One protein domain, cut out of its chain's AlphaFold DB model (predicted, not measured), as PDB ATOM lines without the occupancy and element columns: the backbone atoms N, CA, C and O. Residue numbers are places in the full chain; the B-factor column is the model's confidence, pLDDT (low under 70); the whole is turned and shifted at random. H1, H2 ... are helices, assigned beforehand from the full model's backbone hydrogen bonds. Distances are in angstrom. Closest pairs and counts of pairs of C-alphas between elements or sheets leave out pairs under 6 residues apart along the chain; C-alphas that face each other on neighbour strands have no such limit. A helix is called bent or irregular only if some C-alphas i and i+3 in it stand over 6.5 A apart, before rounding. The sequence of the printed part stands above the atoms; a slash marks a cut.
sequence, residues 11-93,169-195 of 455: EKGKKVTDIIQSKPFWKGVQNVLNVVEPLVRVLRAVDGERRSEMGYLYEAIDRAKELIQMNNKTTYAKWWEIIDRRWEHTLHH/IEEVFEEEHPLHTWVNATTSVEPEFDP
ATOM      1  N   GLU A  11      81.693  88.710  83.595       74.44
ATOM      2  CA  GLU A  11      82.017  87.497  82.824       74.44
ATOM      3  C   GLU A  11      80.833  86.519  82.709       74.44
ATOM      4  O   GLU A  11      80.660  85.838  81.706       74.44
ATOM      5  N   LYS A  12      79.972  86.495  83.735       77.31
ATOM      6  CA  LYS A  12      78.712  85.743  83.754       77.31
ATOM      7  C   LYS A  12      77.678  86.265  82.745       77.31
ATOM      8  O   LYS A  12      77.009  85.458  82.120       77.31
ATOM      9  N   GLY A  13      77.565  87.582  82.579       80.12
ATOM     10  CA  GLY A  13      76.688  88.226  81.597       80.12
ATOM     11  C   GLY A  13      77.111  87.916  80.163       80.12
ATOM     12  O   GLY A  13      76.267  87.505  79.381       80.12
ATOM     13  N   LYS A  14      78.419  87.970  79.866       83.62
ATOM     14  CA  LYS A  14      78.968  87.562  78.558       83.62
ATOM     15  C   LYS A  14      78.635  86.105  78.212       83.62
ATOM     16  O   LYS A  14      78.158  85.808  77.130       83.62
ATOM     17  N   LYS A  15      78.777  85.189  79.175       85.06
ATOM     18  CA  LYS A  15      78.398  83.780  78.966       85.06
ATOM     19  C   LYS A  15      76.907  83.598  78.665       85.06
ATOM     20  O   LYS A  15      76.551  82.732  77.877       85.06
ATOM     21  N   VAL A  16      76.035  84.379  79.304       86.25
ATOM     22  CA  VAL A  16      74.586  84.319  79.053       86.25
ATOM     23  C   VAL A  16      74.248  84.890  77.678       86.25
ATOM     24  O   VAL A  16      73.468  84.269  76.960       86.25
ATOM     25  N   THR A  17      74.857  86.012  77.281       84.06
ATOM     26  CA  THR A  17      74.662  86.576  75.937       84.06
ATOM     27  C   THR A  17      75.116  85.598  74.860       84.06
ATOM     28  O   THR A  17      74.378  85.384  73.905       84.06
ATOM     29  N   ASP A  18      76.247  84.918  75.062       86.50
ATOM     30  CA  ASP A  18      76.753  83.917  74.118       86.50
ATOM     31  C   ASP A  18      75.784  82.729  73.963       86.50
ATOM     32  O   ASP A  18      75.570  82.234  72.857       86.50
ATOM     33  N   ILE A  19      75.156  82.279  75.058       88.44
ATOM     34  CA  ILE A  19      74.159  81.194  75.029       88.44
ATOM     35  C   ILE A  19      72.883  81.644  74.312       88.44
ATOM     36  O   ILE A  19      72.404  80.924  73.437       88.44
ATOM     37  N   ILE A  20      72.344  82.818  74.653       88.75
ATOM     38  CA  ILE A  20      71.098  83.334  74.060       88.75
ATOM     39  C   ILE A  20      71.296  83.661  72.577       88.75
ATOM     40  O   ILE A  20      70.393  83.444  71.783       88.75
ATOM     41  N   GLN A  21      72.473  84.123  72.159       87.94
ATOM     42  CA  GLN A  21      72.766  84.356  70.740       87.94
ATOM     43  C   GLN A  21      73.048  83.058  69.968       87.94
ATOM     44  O   GLN A  21      73.118  83.058  68.738       87.94
ATOM     45  N   SER A  22      73.203  81.925  70.660       90.38
ATOM     46  CA  SER A  22      73.495  80.657  70.004       90.38
ATOM     47  C   SER A  22      72.252  80.077  69.310       90.38
ATOM     48  O   SER A  22      71.211  79.832  69.917       90.38
ATOM     49  N   LYS A  23      72.383  79.756  68.016       86.81
ATOM     50  CA  LYS A  23      71.382  78.978  67.260       86.81
ATOM     51  C   LYS A  23      70.947  77.660  67.946       86.81
ATOM     52  O   LYS A  23      69.749  77.367  67.933       86.81
ATOM     53  N   PRO A  24      71.840  76.839  68.550       90.00
ATOM     54  CA  PRO A  24      71.419  75.597  69.205       90.00
ATOM     55  C   PRO A  24      70.518  75.816  70.428       90.00
ATOM     56  O   PRO A  24      69.673  74.962  70.691       90.00
ATOM     57  N   PHE A  25      70.657  76.937  71.144       89.56
ATOM     58  CA  PHE A  25      69.773  77.270  72.261       89.56
ATOM     59  C   PHE A  25      68.323  77.422  71.787       89.56
ATOM     60  O   PHE A  25      67.445  76.707  72.271       89.56
ATOM     61  N   TRP A  26      68.082  78.258  70.775       91.12
ATOM     62  CA  TRP A  26      66.738  78.485  70.231       91.12
ATOM     63  C   TRP A  26      66.137  77.246  69.579       91.12
ATOM     64  O   TRP A  26      64.952  76.979  69.750       91.12
ATOM     65  N   LYS A  27      66.958  76.417  68.924       87.00
ATOM     66  CA  LYS A  27      66.509  75.105  68.438       87.00
ATOM     67  C   LYS A  27      66.041  74.199  69.584       87.00
ATOM     68  O   LYS A  27      65.067  73.467  69.435       87.00
ATOM     69  N   GLY A  28      66.719  74.247  70.732       87.31
ATOM     70  CA  GLY A  28      66.291  73.555  71.947       87.31
ATOM     71  C   GLY A  28      64.959  74.083  72.483       87.31
ATOM     72  O   GLY A  28      64.073  73.285  72.783       87.31
ATOM     73  N   VAL A  29      64.798  75.409  72.547       88.19
ATOM     74  CA  VAL A  29      63.543  76.066  72.956       88.19
ATOM     75  C   VAL A  29      62.389  75.655  72.042       88.19
ATOM     76  O   VAL A  29      61.341  75.249  72.537       88.19
ATOM     77  N   GLN A  30      62.605  75.660  70.727       86.38
ATOM     78  CA  GLN A  30      61.603  75.253  69.746       86.38
ATOM     79  C   GLN A  30      61.129  73.814  69.966       86.38
ATOM     80  O   GLN A  30      59.932  73.548  70.002       86.38
ATOM     81  N   ASN A  31      62.062  72.882  70.184       85.56
ATOM     82  CA  ASN A  31      61.716  71.485  70.447       85.56
ATOM     83  C   ASN A  31      60.862  71.325  71.711       85.56
ATOM     84  O   ASN A  31      59.980  70.470  71.745       85.56
ATOM     85  N   VAL A  32      61.123  72.127  72.749       88.69
ATOM     86  CA  VAL A  32      60.317  72.123  73.978       88.69
ATOM     87  C   VAL A  32      58.927  72.687  73.707       88.69
ATOM     88  O   VAL A  32      57.942  72.084  74.124       88.69
ATOM     89  N   LEU A  33      58.822  73.804  72.986       89.75
ATOM     90  CA  LEU A  33      57.532  74.420  72.673       89.75
ATOM     91  C   LEU A  33      56.648  73.520  71.814       89.75
ATOM     92  O   LEU A  33      55.481  73.341  72.143       89.75
ATOM     93  N   ASN A  34      57.240  72.844  70.831       87.62
ATOM     94  CA  ASN A  34      56.583  71.834  70.003       87.62
ATOM     95  C   ASN A  34      55.937  70.689  70.806       87.62
ATOM     96  O   ASN A  34      55.111  69.956  70.261       87.62
ATOM     97  N   VAL A  35      56.346  70.497  72.066       90.06
ATOM     98  CA  VAL A  35      55.786  69.506  72.994       90.06
ATOM     99  C   VAL A  35      54.835  70.137  74.002       90.06
ATOM    100  O   VAL A  35      53.779  69.581  74.287       90.06
ATOM    101  N   VAL A  36      55.208  71.287  74.563       90.44
ATOM    102  CA  VAL A  36      54.437  71.958  75.614       90.44
ATOM    103  C   VAL A  36      53.152  72.563  75.064       90.44
ATOM    104  O   VAL A  36      52.126  72.486  75.732       90.44
ATOM    105  N   GLU A  37      53.178  73.139  73.864       89.19
ATOM    106  CA  GLU A  37      52.007  73.797  73.288       89.19
ATOM    107  C   GLU A  37      50.804  72.843  73.152       89.19
ATOM    108  O   GLU A  37      49.753  73.179  73.705       89.19
ATOM    109  N   PRO A  38      50.915  71.655  72.518       90.50
ATOM    110  CA  PRO A  38      49.794  70.716  72.452       90.50
ATOM    111  C   PRO A  38      49.243  70.337  73.832       90.50
ATOM    112  O   PRO A  38      48.034  70.238  74.006       90.50
ATOM    113  N   LEU A  39      50.106  70.189  74.844       90.44
ATOM    114  CA  LEU A  39      49.684  69.866  76.213       90.44
ATOM    115  C   LEU A  39      48.951  71.026  76.899       90.44
ATOM    116  O   LEU A  39      48.004  70.798  77.647       90.44
ATOM    117  N   VAL A  40      49.350  72.273  76.640       88.69
ATOM    118  CA  VAL A  40      48.636  73.460  77.140       88.69
ATOM    119  C   VAL A  40      47.248  73.566  76.508       88.69
ATOM    120  O   VAL A  40      46.301  73.935  77.203       88.69
ATOM    121  N   ARG A  41      47.099  73.193  75.229       85.69
ATOM    122  CA  ARG A  41      45.781  73.126  74.574       85.69
ATOM    123  C   ARG A  41      44.867  72.098  75.241       85.69
ATOM    124  O   ARG A  41      43.708  72.411  75.485       85.69
ATOM    125  N   VAL A  42      45.395  70.931  75.629       85.50
ATOM    126  CA  VAL A  42      44.634  69.941  76.418       85.50
ATOM    127  C   VAL A  42      44.158  70.530  77.738       85.50
ATOM    128  O   VAL A  42      42.987  70.398  78.066       85.50
ATOM    129  N   LEU A  43      45.044  71.197  78.484       84.31
ATOM    130  CA  LEU A  43      44.670  71.792  79.769       84.31
ATOM    131  C   LEU A  43      43.551  72.821  79.609       84.31
ATOM    132  O   LEU A  43      42.609  72.801  80.384       84.31
ATOM    133  N   ARG A  44      43.613  73.673  78.580       80.25
ATOM    134  CA  ARG A  44      42.544  74.645  78.306       80.25
ATOM    135  C   ARG A  44      41.231  73.994  77.886       80.25
ATOM    136  O   ARG A  44      40.181  74.472  78.288       80.25
ATOM    137  N   ALA A  45      41.293  72.924  77.096       77.19
ATOM    138  CA  ALA A  45      40.107  72.186  76.668       77.19
ATOM    139  C   ALA A  45      39.371  71.497  77.834       77.19
ATOM    140  O   ALA A  45      38.219  71.112  77.670       77.19
ATOM    141  N   VAL A  46      40.051  71.306  78.969       74.38
ATOM    142  CA  VAL A  46      39.560  70.576  80.149       74.38
ATOM    143  C   VAL A  46      39.338  71.506  81.361       74.38
ATOM    144  O   VAL A  46      38.992  71.025  82.431       74.38
ATOM    145  N   ASP A  47      39.569  72.818  81.225       75.25
ATOM    146  CA  ASP A  47      39.426  73.829  82.298       75.25
ATOM    147  C   ASP A  47      38.308  74.864  82.015       75.25
ATOM    148  O   ASP A  47      38.077  75.811  82.766       75.25
ATOM    149  N   GLY A  48      37.603  74.723  80.898       65.81
ATOM    150  CA  GLY A  48      36.406  75.474  80.545       65.81
ATOM    151  C   GLY A  48      35.190  75.147  81.425       65.81
ATOM    152  O   GLY A  48      34.402  74.247  81.148       65.81
ATOM    153  N   GLU A  49      34.916  76.032  82.388       56.03
ATOM    154  CA  GLU A  49      33.808  76.013  83.370       56.03
ATOM    155  C   GLU A  49      32.372  75.727  82.848       56.03
ATOM    156  O   GLU A  49      31.435  75.628  83.642       56.03
ATOM    157  N   ARG A  50      32.128  75.636  81.532       53.41
ATOM    158  CA  ARG A  50      30.780  75.652  80.936       53.41
ATOM    159  C   ARG A  50      30.150  74.292  80.607       53.41
ATOM    160  O   ARG A  50      28.936  74.285  80.400       53.41
ATOM    161  N   ARG A  51      30.882  73.170  80.499       57.34
ATOM    162  CA  ARG A  51      30.322  71.859  80.058       57.34
ATOM    163  C   ARG A  51      31.040  70.668  80.717       57.34
ATOM    164  O   ARG A  51      32.068  70.849  81.344       57.34
ATOM    165  N   SER A  52      30.501  69.445  80.627       54.41
ATOM    166  CA  SER A  52      31.153  68.253  81.204       54.41
ATOM    167  C   SER A  52      32.354  67.805  80.356       54.41
ATOM    168  O   SER A  52      32.209  67.055  79.391       54.41
ATOM    169  N   GLU A  53      33.544  68.264  80.721       65.69
ATOM    170  CA  GLU A  53      34.793  68.128  79.948       65.69
ATOM    171  C   GLU A  53      35.425  66.737  79.993       65.69
ATOM    172  O   GLU A  53      36.282  66.376  79.186       65.69
ATOM    173  N   MET A  54      34.975  65.906  80.922       67.31
ATOM    174  CA  MET A  54      35.579  64.606  81.192       67.31
ATOM    175  C   MET A  54      35.486  63.621  80.014       67.31
ATOM    176  O   MET A  54      36.352  62.760  79.876       67.31
ATOM    177  N   GLY A  55      34.479  63.753  79.140       72.06
ATOM    178  CA  GLY A  55      34.338  62.932  77.925       72.06
ATOM    179  C   GLY A  55      35.267  63.333  76.771       72.06
ATOM    180  O   GLY A  55      35.364  62.607  75.779       72.06
ATOM    181  N   TYR A  56      35.947  64.473  76.904       77.69
ATOM    182  CA  TYR A  56      36.797  65.097  75.887       77.69
ATOM    183  C   TYR A  56      38.294  64.879  76.151       77.69
ATOM    184  O   TYR A  56      39.106  64.919  75.228       77.69
ATOM    185  N   LEU A  57      38.659  64.572  77.398       82.19
ATOM    186  CA  LEU A  57      40.041  64.418  77.852       82.19
ATOM    187  C   LEU A  57      40.841  63.362  77.064       82.19
ATOM    188  O   LEU A  57      41.990  63.618  76.706       82.19
ATOM    189  N   TYR A  58      40.246  62.195  76.790       82.44
ATOM    190  CA  TYR A  58      40.895  61.112  76.032       82.44
ATOM    191  C   TYR A  58      41.270  61.568  74.615       82.44
ATOM    192  O   TYR A  58      42.430  61.476  74.218       82.44
ATOM    193  N   GLU A  59      40.310  62.147  73.894       80.12
ATOM    194  CA  GLU A  59      40.530  62.669  72.543       80.12
ATOM    195  C   GLU A  59      41.544  63.824  72.542       80.12
ATOM    196  O   GLU A  59      42.418  63.884  71.679       80.12
ATOM    197  N   ALA A  60      41.473  64.734  73.519       84.75
ATOM    198  CA  ALA A  60      42.397  65.862  73.614       84.75
ATOM    199  C   ALA A  60      43.857  65.397  73.787       84.75
ATOM    200  O   ALA A  60      44.762  65.931  73.140       84.75
ATOM    201  N   ILE A  61      44.097  64.384  74.627       87.06
ATOM    202  CA  ILE A  61      45.430  63.796  74.821       87.06
ATOM    203  C   ILE A  61      45.924  63.089  73.558       87.06
ATOM    204  O   ILE A  61      47.092  63.257  73.197       87.06
ATOM    205  N   ASP A  62      45.061  62.335  72.875       85.19
ATOM    206  CA  ASP A  62      45.431  61.657  71.630       85.19
ATOM    207  C   ASP A  62      45.795  62.673  70.534       85.19
ATOM    208  O   ASP A  62      46.876  62.577  69.946       85.19
ATOM    209  N   ARG A  63      45.012  63.747  70.366       84.62
ATOM    210  CA  ARG A  63      45.349  64.860  69.454       84.62
ATOM    211  C   ARG A  63      46.665  65.543  69.823       84.62
ATOM    212  O   ARG A  63      47.478  65.857  68.951       84.62
ATOM    213  N   ALA A  64      46.928  65.747  71.114       89.62
ATOM    214  CA  ALA A  64      48.201  66.311  71.549       89.62
ATOM    215  C   ALA A  64      49.386  65.399  71.194       89.62
ATOM    216  O   ALA A  64      50.429  65.886  70.749       89.62
ATOM    217  N   LYS A  65      49.235  64.079  71.337       88.50
ATOM    218  CA  LYS A  65      50.258  63.100  70.941       88.50
ATOM    219  C   LYS A  65      50.500  63.092  69.434       88.50
ATOM    220  O   LYS A  65      51.670  63.036  69.039       88.50
ATOM    221  N   GLU A  66      49.449  63.190  68.620       87.94
ATOM    222  CA  GLU A  66      49.544  63.314  67.159       87.94
ATOM    223  C   GLU A  66      50.343  64.565  66.761       87.94
ATOM    224  O   GLU A  66      51.327  64.460  66.024       87.94
ATOM    225  N   LEU A  67      50.015  65.734  67.326       88.25
ATOM    226  CA  LEU A  67      50.751  66.980  67.070       88.25
ATOM    227  C   LEU A  67      52.225  66.880  67.486       88.25
ATOM    228  O   LEU A  67      53.121  67.289  66.746       88.25
ATOM    229  N   ILE A  68      52.509  66.270  68.640       88.44
ATOM    230  CA  ILE A  68      53.887  66.033  69.095       88.44
ATOM    231  C   ILE A  68      54.642  65.130  68.114       88.44
ATOM    232  O   ILE A  68      55.821  65.370  67.842       88.44
ATOM    233  N   GLN A  69      53.987  64.100  67.577       87.38
ATOM    234  CA  GLN A  69      54.580  63.203  66.589       87.38
ATOM    235  C   GLN A  69      54.882  63.924  65.273       87.38
ATOM    236  O   GLN A  69      55.971  63.743  64.719       87.38
ATOM    237  N   MET A  70      53.962  64.772  64.805       85.06
ATOM    238  CA  MET A  70      54.156  65.594  63.611       85.06
ATOM    239  C   MET A  70      55.333  66.561  63.785       85.06
ATOM    240  O   MET A  70      56.212  66.619  62.920       85.06
ATOM    241  N   ASN A  71      55.403  67.235  64.937       83.94
ATOM    242  CA  ASN A  71      56.437  68.222  65.240       83.94
ATOM    243  C   ASN A  71      57.814  67.593  65.523       83.94
ATOM    244  O   ASN A  71      58.845  68.212  65.261       83.94
ATOM    245  N   ASN A  72      57.861  66.365  66.059       80.38
ATOM    246  CA  ASN A  72      59.087  65.715  66.537       80.38
ATOM    247  C   ASN A  72      59.258  64.277  66.012       80.38
ATOM    248  O   ASN A  72      59.473  63.344  66.789       80.38
ATOM    249  N   LYS A  73      59.254  64.092  64.686       79.25
ATOM    250  CA  LYS A  73      59.268  62.776  64.001       79.25
ATOM    251  C   LYS A  73      60.300  61.747  64.490       79.25
ATOM    252  O   LYS A  73      60.066  60.552  64.364       79.25
ATOM    253  N   THR A  74      61.441  62.167  65.035       78.62
ATOM    254  CA  THR A  74      62.517  61.257  65.482       78.62
ATOM    255  C   THR A  74      62.574  61.043  66.995       78.62
ATOM    256  O   THR A  74      63.191  60.082  67.448       78.62
ATOM    257  N   THR A  75      61.959  61.923  67.794       82.06
ATOM    258  CA  THR A  75      62.072  61.902  69.266       82.06
ATOM    259  C   THR A  75      60.734  61.814  69.996       82.06
ATOM    260  O   THR A  75      60.735  61.625  71.214       82.06
ATOM    261  N   TYR A  76      59.607  61.867  69.276       86.12
ATOM    262  CA  TYR A  76      58.255  61.814  69.841       86.12
ATOM    263  C   TYR A  76      58.030  60.625  70.779       86.12
ATOM    264  O   TYR A  76      57.377  60.787  71.799       86.12
ATOM    265  N   ALA A  77      58.637  59.464  70.505       87.75
ATOM    266  CA  ALA A  77      58.476  58.266  71.330       87.75
ATOM    267  C   ALA A  77      58.876  58.486  72.801       87.75
ATOM    268  O   ALA A  77      58.209  57.986  73.702       87.75
ATOM    269  N   LYS A  78      59.929  59.274  73.060       89.06
ATOM    270  CA  LYS A  78      60.349  59.607  74.433       89.06
ATOM    271  C   LYS A  78      59.344  60.528  75.120       89.06
ATOM    272  O   LYS A  78      59.113  60.409  76.317       89.06
ATOM    273  N   TRP A  79      58.759  61.454  74.364       88.81
ATOM    274  CA  TRP A  79      57.737  62.363  74.873       88.81
ATOM    275  C   TRP A  79      56.434  61.627  75.167       88.81
ATOM    276  O   TRP A  79      55.872  61.818  76.240       88.81
ATOM    277  N   TRP A  80      56.014  60.731  74.274       90.50
ATOM    278  CA  TRP A  80      54.878  59.843  74.494       90.50
ATOM    279  C   TRP A  80      55.069  59.002  75.752       90.50
ATOM    280  O   TRP A  80      54.185  59.003  76.594       90.50
ATOM    281  N   GLU A  81      56.246  58.409  75.968       91.38
ATOM    282  CA  GLU A  81      56.521  57.639  77.189       91.38
ATOM    283  C   GLU A  81      56.352  58.475  78.474       91.38
ATOM    284  O   GLU A  81      55.833  57.992  79.482       91.38
ATOM    285  N   ILE A  82      56.784  59.741  78.461       90.12
ATOM    286  CA  ILE A  82      56.612  60.650  79.604       90.12
ATOM    287  C   ILE A  82      55.130  60.985  79.810       90.12
ATOM    288  O   ILE A  82      54.671  61.022  80.956       90.12
ATOM    289  N   ILE A  83      54.399  61.233  78.722       88.19
ATOM    290  CA  ILE A  83      52.966  61.541  78.748       88.19
ATOM    291  C   ILE A  83      52.182  60.332  79.254       88.19
ATOM    292  O   ILE A  83      51.439  60.484  80.213       88.19
ATOM    293  N   ASP A  84      52.407  59.143  78.698       88.25
ATOM    294  CA  ASP A  84      51.739  57.893  79.073       88.25
ATOM    295  C   ASP A  84      51.959  57.555  80.544       88.25
ATOM    296  O   ASP A  84      51.020  57.242  81.269       88.25
ATOM    297  N   ARG A  85      53.193  57.713  81.029       88.75
ATOM    298  CA  ARG A  85      53.508  57.496  82.443       88.75
ATOM    299  C   ARG A  85      52.766  58.471  83.352       88.75
ATOM    300  O   ARG A  85      52.330  58.100  84.435       88.75
ATOM    301  N   ARG A  86      52.652  59.743  82.957       87.38
ATOM    302  CA  ARG A  86      51.875  60.722  83.734       87.38
ATOM    303  C   ARG A  86      50.382  60.435  83.640       87.38
ATOM    304  O   ARG A  86      49.708  60.512  84.664       87.38
ATOM    305  N   TRP A  87      49.898  60.080  82.457       85.56
ATOM    306  CA  TRP A  87      48.521  59.696  82.180       85.56
ATOM    307  C   TRP A  87      48.077  58.565  83.107       85.56
ATOM    308  O   TRP A  87      47.169  58.780  83.906       85.56
ATOM    309  N   GLU A  88      48.802  57.442  83.115       81.88
ATOM    310  CA  GLU A  88      48.515  56.251  83.933       81.88
ATOM    311  C   GLU A  88      48.426  56.552  85.441       81.88
ATOM    312  O   GLU A  88      47.683  55.904  86.173       81.88
ATOM    313  N   HIS A  89      49.161  57.556  85.928       76.00
ATOM    314  CA  HIS A  89      49.206  57.894  87.352       76.00
ATOM    315  C   HIS A  89      48.261  59.015  87.790       76.00
ATOM    316  O   HIS A  89      48.098  59.209  88.995       76.00
ATOM    317  N   THR A  90      47.698  59.798  86.866       72.44
ATOM    318  CA  THR A  90      46.970  61.031  87.229       72.44
ATOM    319  C   THR A  90      45.595  61.151  86.594       72.44
ATOM    320  O   THR A  90      44.654  61.538  87.279       72.44
ATOM    321  N   LEU A  91      45.474  60.833  85.307       71.19
ATOM    322  CA  LEU A  91      44.293  61.146  84.499       71.19
ATOM    323  C   LEU A  91      43.627  59.896  83.915       71.19
ATOM    324  O   LEU A  91      42.460  59.946  83.534       71.19
ATOM    325  N   HIS A  92      44.328  58.764  83.905       77.25
ATOM    326  CA  HIS A  92      43.785  57.459  83.554       77.25
ATOM    327  C   HIS A  92      42.860  56.971  84.672       77.25
ATOM    328  O   HIS A  92      43.302  56.553  85.744       77.25
ATOM    329  N   HIS A  93      41.553  57.096  84.452       84.31
ATOM    330  CA  HIS A  93      40.538  56.635  85.389       84.31
ATOM    331  C   HIS A  93      39.372  56.016  84.624       84.31
ATOM    332  O   HIS A  93      38.931  56.562  83.612       84.31
ATOM    333  N   ILE A 169      35.924  69.801  69.672       56.31
ATOM    334  CA  ILE A 169      37.351  69.948  70.038       56.31
ATOM    335  C   ILE A 169      38.146  70.416  68.803       56.31
ATOM    336  O   ILE A 169      39.233  70.972  68.957       56.31
ATOM    337  N   GLU A 170      37.645  70.186  67.578       57.28
ATOM    338  CA  GLU A 170      38.265  70.726  66.365       57.28
ATOM    339  C   GLU A 170      38.439  72.241  66.463       57.28
ATOM    340  O   GLU A 170      39.562  72.694  66.294       57.28
ATOM    341  N   GLU A 171      37.452  72.995  66.952       57.97
ATOM    342  CA  GLU A 171      37.567  74.450  67.137       57.97
ATOM    343  C   GLU A 171      38.731  74.833  68.079       57.97
ATOM    344  O   GLU A 171      39.537  75.703  67.763       57.97
ATOM    345  N   VAL A 172      38.919  74.115  69.197       58.47
ATOM    346  CA  VAL A 172      40.000  74.392  70.175       58.47
ATOM    347  C   VAL A 172      41.396  74.078  69.621       58.47
ATOM    348  O   VAL A 172      42.393  74.697  70.010       58.47
ATOM    349  N   PHE A 173      41.500  73.084  68.740       60.84
ATOM    350  CA  PHE A 173      42.765  72.716  68.104       60.84
ATOM    351  C   PHE A 173      42.993  73.444  66.765       60.84
ATOM    352  O   PHE A 173      44.135  73.459  66.297       60.84
ATOM    353  N   GLU A 174      41.971  74.092  66.207       60.66
ATOM    354  CA  GLU A 174      42.018  74.920  64.994       60.66
ATOM    355  C   GLU A 174      42.220  76.416  65.281       60.66
ATOM    356  O   GLU A 174      42.817  77.108  64.456       60.66
ATOM    357  N   GLU A 175      41.812  76.923  66.450       56.75
ATOM    358  CA  GLU A 175      42.111  78.299  66.859       56.75
ATOM    359  C   GLU A 175      43.633  78.554  66.899       56.75
ATOM    360  O   GLU A 175      44.408  77.826  67.537       56.75
ATOM    361  N   GLU A 176      44.087  79.621  66.225       53.28
ATOM    362  CA  GLU A 176      45.494  80.029  66.227       53.28
ATOM    363  C   GLU A 176      45.939  80.440  67.638       53.28
ATOM    364  O   GLU A 176      45.760  81.570  68.096       53.28
ATOM    365  N   HIS A 177      46.554  79.500  68.352       60.09
ATOM    366  CA  HIS A 177      47.054  79.747  69.694       60.09
ATOM    367  C   HIS A 177      48.236  80.746  69.666       60.09
ATOM    368  O   HIS A 177      49.108  80.636  68.805       60.09
ATOM    369  N   PRO A 178      48.382  81.666  70.642       62.38
ATOM    370  CA  PRO A 178      49.519  82.595  70.690       62.38
ATOM    371  C   PRO A 178      50.888  81.900  70.761       62.38
ATOM    372  O   PRO A 178      51.888  82.421  70.280       62.38
ATOM    373  N   LEU A 179      50.948  80.704  71.364       60.25
ATOM    374  CA  LEU A 179      52.154  79.868  71.294       60.25
ATOM    375  C   LEU A 179      52.359  79.280  69.894       60.25
ATOM    376  O   LEU A 179      53.506  79.191  69.489       60.25
ATOM    377  N   HIS A 180      51.297  78.960  69.148       64.69
ATOM    378  CA  HIS A 180      51.384  78.478  67.764       64.69
ATOM    379  C   HIS A 180      51.977  79.542  66.848       64.69
ATOM    380  O   HIS A 180      52.883  79.267  66.071       64.69
ATOM    381  N   THR A 181      51.500  80.785  66.961       61.50
ATOM    382  CA  THR A 181      52.026  81.910  66.180       61.50
ATOM    383  C   THR A 181      53.476  82.201  66.544       61.50
ATOM    384  O   THR A 181      54.286  82.441  65.653       61.50
ATOM    385  N   TRP A 182      53.846  82.086  67.823       60.88
ATOM    386  CA  TRP A 182      55.236  82.227  68.261       60.88
ATOM    387  C   TRP A 182      56.137  81.095  67.742       60.88
ATOM    388  O   TRP A 182      57.206  81.359  67.200       60.88
ATOM    389  N   VAL A 183      55.678  79.845  67.846       61.00
ATOM    390  CA  VAL A 183      56.342  78.637  67.331       61.00
ATOM    391  C   VAL A 183      56.491  78.698  65.809       61.00
ATOM    392  O   VAL A 183      57.539  78.340  65.277       61.00
ATOM    393  N   ASN A 184      55.501  79.198  65.076       60.78
ATOM    394  CA  ASN A 184      55.583  79.331  63.622       60.78
ATOM    395  C   ASN A 184      56.480  80.501  63.200       60.78
ATOM    396  O   ASN A 184      57.269  80.356  62.264       60.78
ATOM    397  N   ALA A 185      56.436  81.625  63.922       59.12
ATOM    398  CA  ALA A 185      57.295  82.783  63.673       59.12
ATOM    399  C   ALA A 185      58.789  82.444  63.814       59.12
ATOM    400  O   ALA A 185      59.600  82.896  63.008       59.12
ATOM    401  N   THR A 186      59.160  81.589  64.771       50.56
ATOM    402  CA  THR A 186      60.543  81.110  64.946       50.56
ATOM    403  C   THR A 186      60.966  80.051  63.923       50.56
ATOM    404  O   THR A 186      62.160  79.772  63.795       50.56
ATOM    405  N   THR A 187      60.018  79.455  63.191       50.59
ATOM    406  CA  THR A 187      60.285  78.424  62.172       50.59
ATOM    407  C   THR A 187      60.351  79.004  60.753       50.59
ATOM    408  O   THR A 187      61.000  78.416  59.889       50.59
ATOM    409  N   SER A 188      59.695  80.144  60.500       44.47
ATOM    410  CA  SER A 188      59.521  80.709  59.150       44.47
ATOM    411  C   SER A 188      60.479  81.856  58.800       44.47
ATOM    412  O   SER A 188      60.594  82.226  57.635       44.47
ATOM    413  N   VAL A 189      61.217  82.394  59.768       42.62
ATOM    414  CA  VAL A 189      62.156  83.494  59.533       42.62
ATOM    415  C   VAL A 189      63.523  83.054  60.043       42.62
ATOM    416  O   VAL A 189      63.707  82.867  61.246       42.62
ATOM    417  N   GLU A 190      64.499  82.869  59.142       41.22
ATOM    418  CA  GLU A 190      65.889  83.038  59.572       41.22
ATOM    419  C   GLU A 190      65.943  84.429  60.198       41.22
ATOM    420  O   GLU A 190      65.596  85.381  59.499       41.22
ATOM    421  N   PRO A 191      66.291  84.582  61.487       42.84
ATOM    422  CA  PRO A 191      66.403  85.910  62.045       42.84
ATOM    423  C   PRO A 191      67.553  86.588  61.300       42.84
ATOM    424  O   PRO A 191      68.725  86.336  61.596       42.84
ATOM    425  N   GLU A 192      67.221  87.416  60.305       46.12
ATOM    426  CA  GLU A 192      68.062  88.532  59.906       46.12
ATOM    427  C   GLU A 192      68.176  89.381  61.161       46.12
ATOM    428  O   GLU A 192      67.313  90.182  61.503       46.12
ATOM    429  N   PHE A 193      69.208  89.073  61.933       42.34
ATOM    430  CA  PHE A 193      69.576  89.846  63.091       42.34
ATOM    431  C   PHE A 193      69.963  91.215  62.544       42.34
ATOM    432  O   PHE A 193      70.991  91.322  61.866       42.34
ATOM    433  N   ASP A 194      69.119  92.224  62.770       47.84
ATOM    434  CA  ASP A 194      69.406  93.587  62.347       47.84
ATOM    435  C   ASP A 194      70.797  93.952  62.902       47.84
ATOM    436  O   ASP A 194      71.038  93.829  64.112       47.84
ATOM    437  N   PRO A 195      71.763  94.360  62.058       46.47
ATOM    438  CA  PRO A 195      73.055  94.847  62.528       46.47
ATOM    439  C   PRO A 195      72.930  95.951  63.593       46.47
ATOM    440  O   PRO A 195      73.854  96.142  64.386       46.47
TER     441      PRO A 195
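This is residues 11 to 93 and 169 to 195 of the 455 residues of an uncharacterized protein of Colocasia esculenta (UniProt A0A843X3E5). One long helix, H2, runs through the middle of an elongated, loose model; H3 folds back along it, H4 folds back in turn on the end of H3, and the short helices H5 and H6 follow one after the other along another side of H2. H1 turns off steeply where H2 begins and sticks out from the rest, as do residues 47 to 52 in the long loop between H2 and H3. The printed part has 110 residues with six named helices, H1 to H6 in that order along the chain, and no named strand; the class is all helix. The whole is loose, with a radius of gyration of the C-alphas of 17.1 A, and the C-alphas span 52 by 28 by 27 A.

The printed part begins with H1, residues 11 to 20, whose C-alpha 11 is at (82.017, 87.497, 82.824); H1 is 14.6 A long from first to last C-alpha. H2, residues 23 to 45, is the longest helix, 33.4 A from C-alpha 23 at (71.382, 78.978, 67.260) to C-alpha 45 at (40.107, 72.186, 76.668). It has a kink of 30 degrees near residue 36; it is neither bent nor irregular, but only just: C-alphas 35 and 38 are 6.1 A apart. H3, residues 57 to 71, is 21.0 A long, and H4, residues 76 to 90, is 20.7 A long. After the cut come H5, residues 169 to 174, 8.5 A long, and H6, residues 178 to 188, 15.4 A long, which ends with C-alpha 188 at (59.521, 80.709, 59.150).

H2 is the hub, touching H3, H5 and H6. H1 is close to H2 but not clearly touching, with the closest C-alphas, those of Ile 19 and Phe 25, 6.5 A apart, and a steep tilt of 65 degrees. H2 and H3 form a helical hairpin: they touch, with the closest C-alphas, those of Pro 38 and Ala 64, 4.8 A apart, at a shallow tilt of 19 degrees, opposite ways. H3 and H4 are a second helical hairpin, at a shallow tilt of 18 degrees, opposite ways. They touch with residues 65 to 69 of H3 and 76 to 80 of H4 alone, the closest C-alphas being those of Gln 69 and Tyr 76, 5.1 A apart. H5 touches residues 41 to 45 of H2 alone, at a shallow tilt of 29 degrees, opposite ways; the closest C-alphas, those of Ala 45 and Val 172, are 6.9 A apart. H6 touches residues 30 to 37 of H2 alone, at a shallow tilt of 30 degrees, opposite ways; the closest C-alphas, those of Glu 37 and Leu 179, are 6.4 A apart. The four pairs that touch are at a shallow tilt, a mostly aligned packing, with the helix lines close in direction. H6 is apart from H3 and from H4. Each O i to N i+4 pair is within hydrogen-bond range in H1, H3, H5 and H6, against 16 of 19 in H2 and 10 of 11 in H4.

The two C-alphas farthest apart are those of His 93 and Pro 195, 55.1 A. Residues 94 to 168 are cut out, and C-alphas 93 and 169 are 20.6 A apart across the cut. Of the links that are printed whole, H2 to H3 is long, with 11 residues, and the others are tight. The mean pLDDT of the printed part is 75.8; residues 48 to 54 and 169 to 195 are under 70.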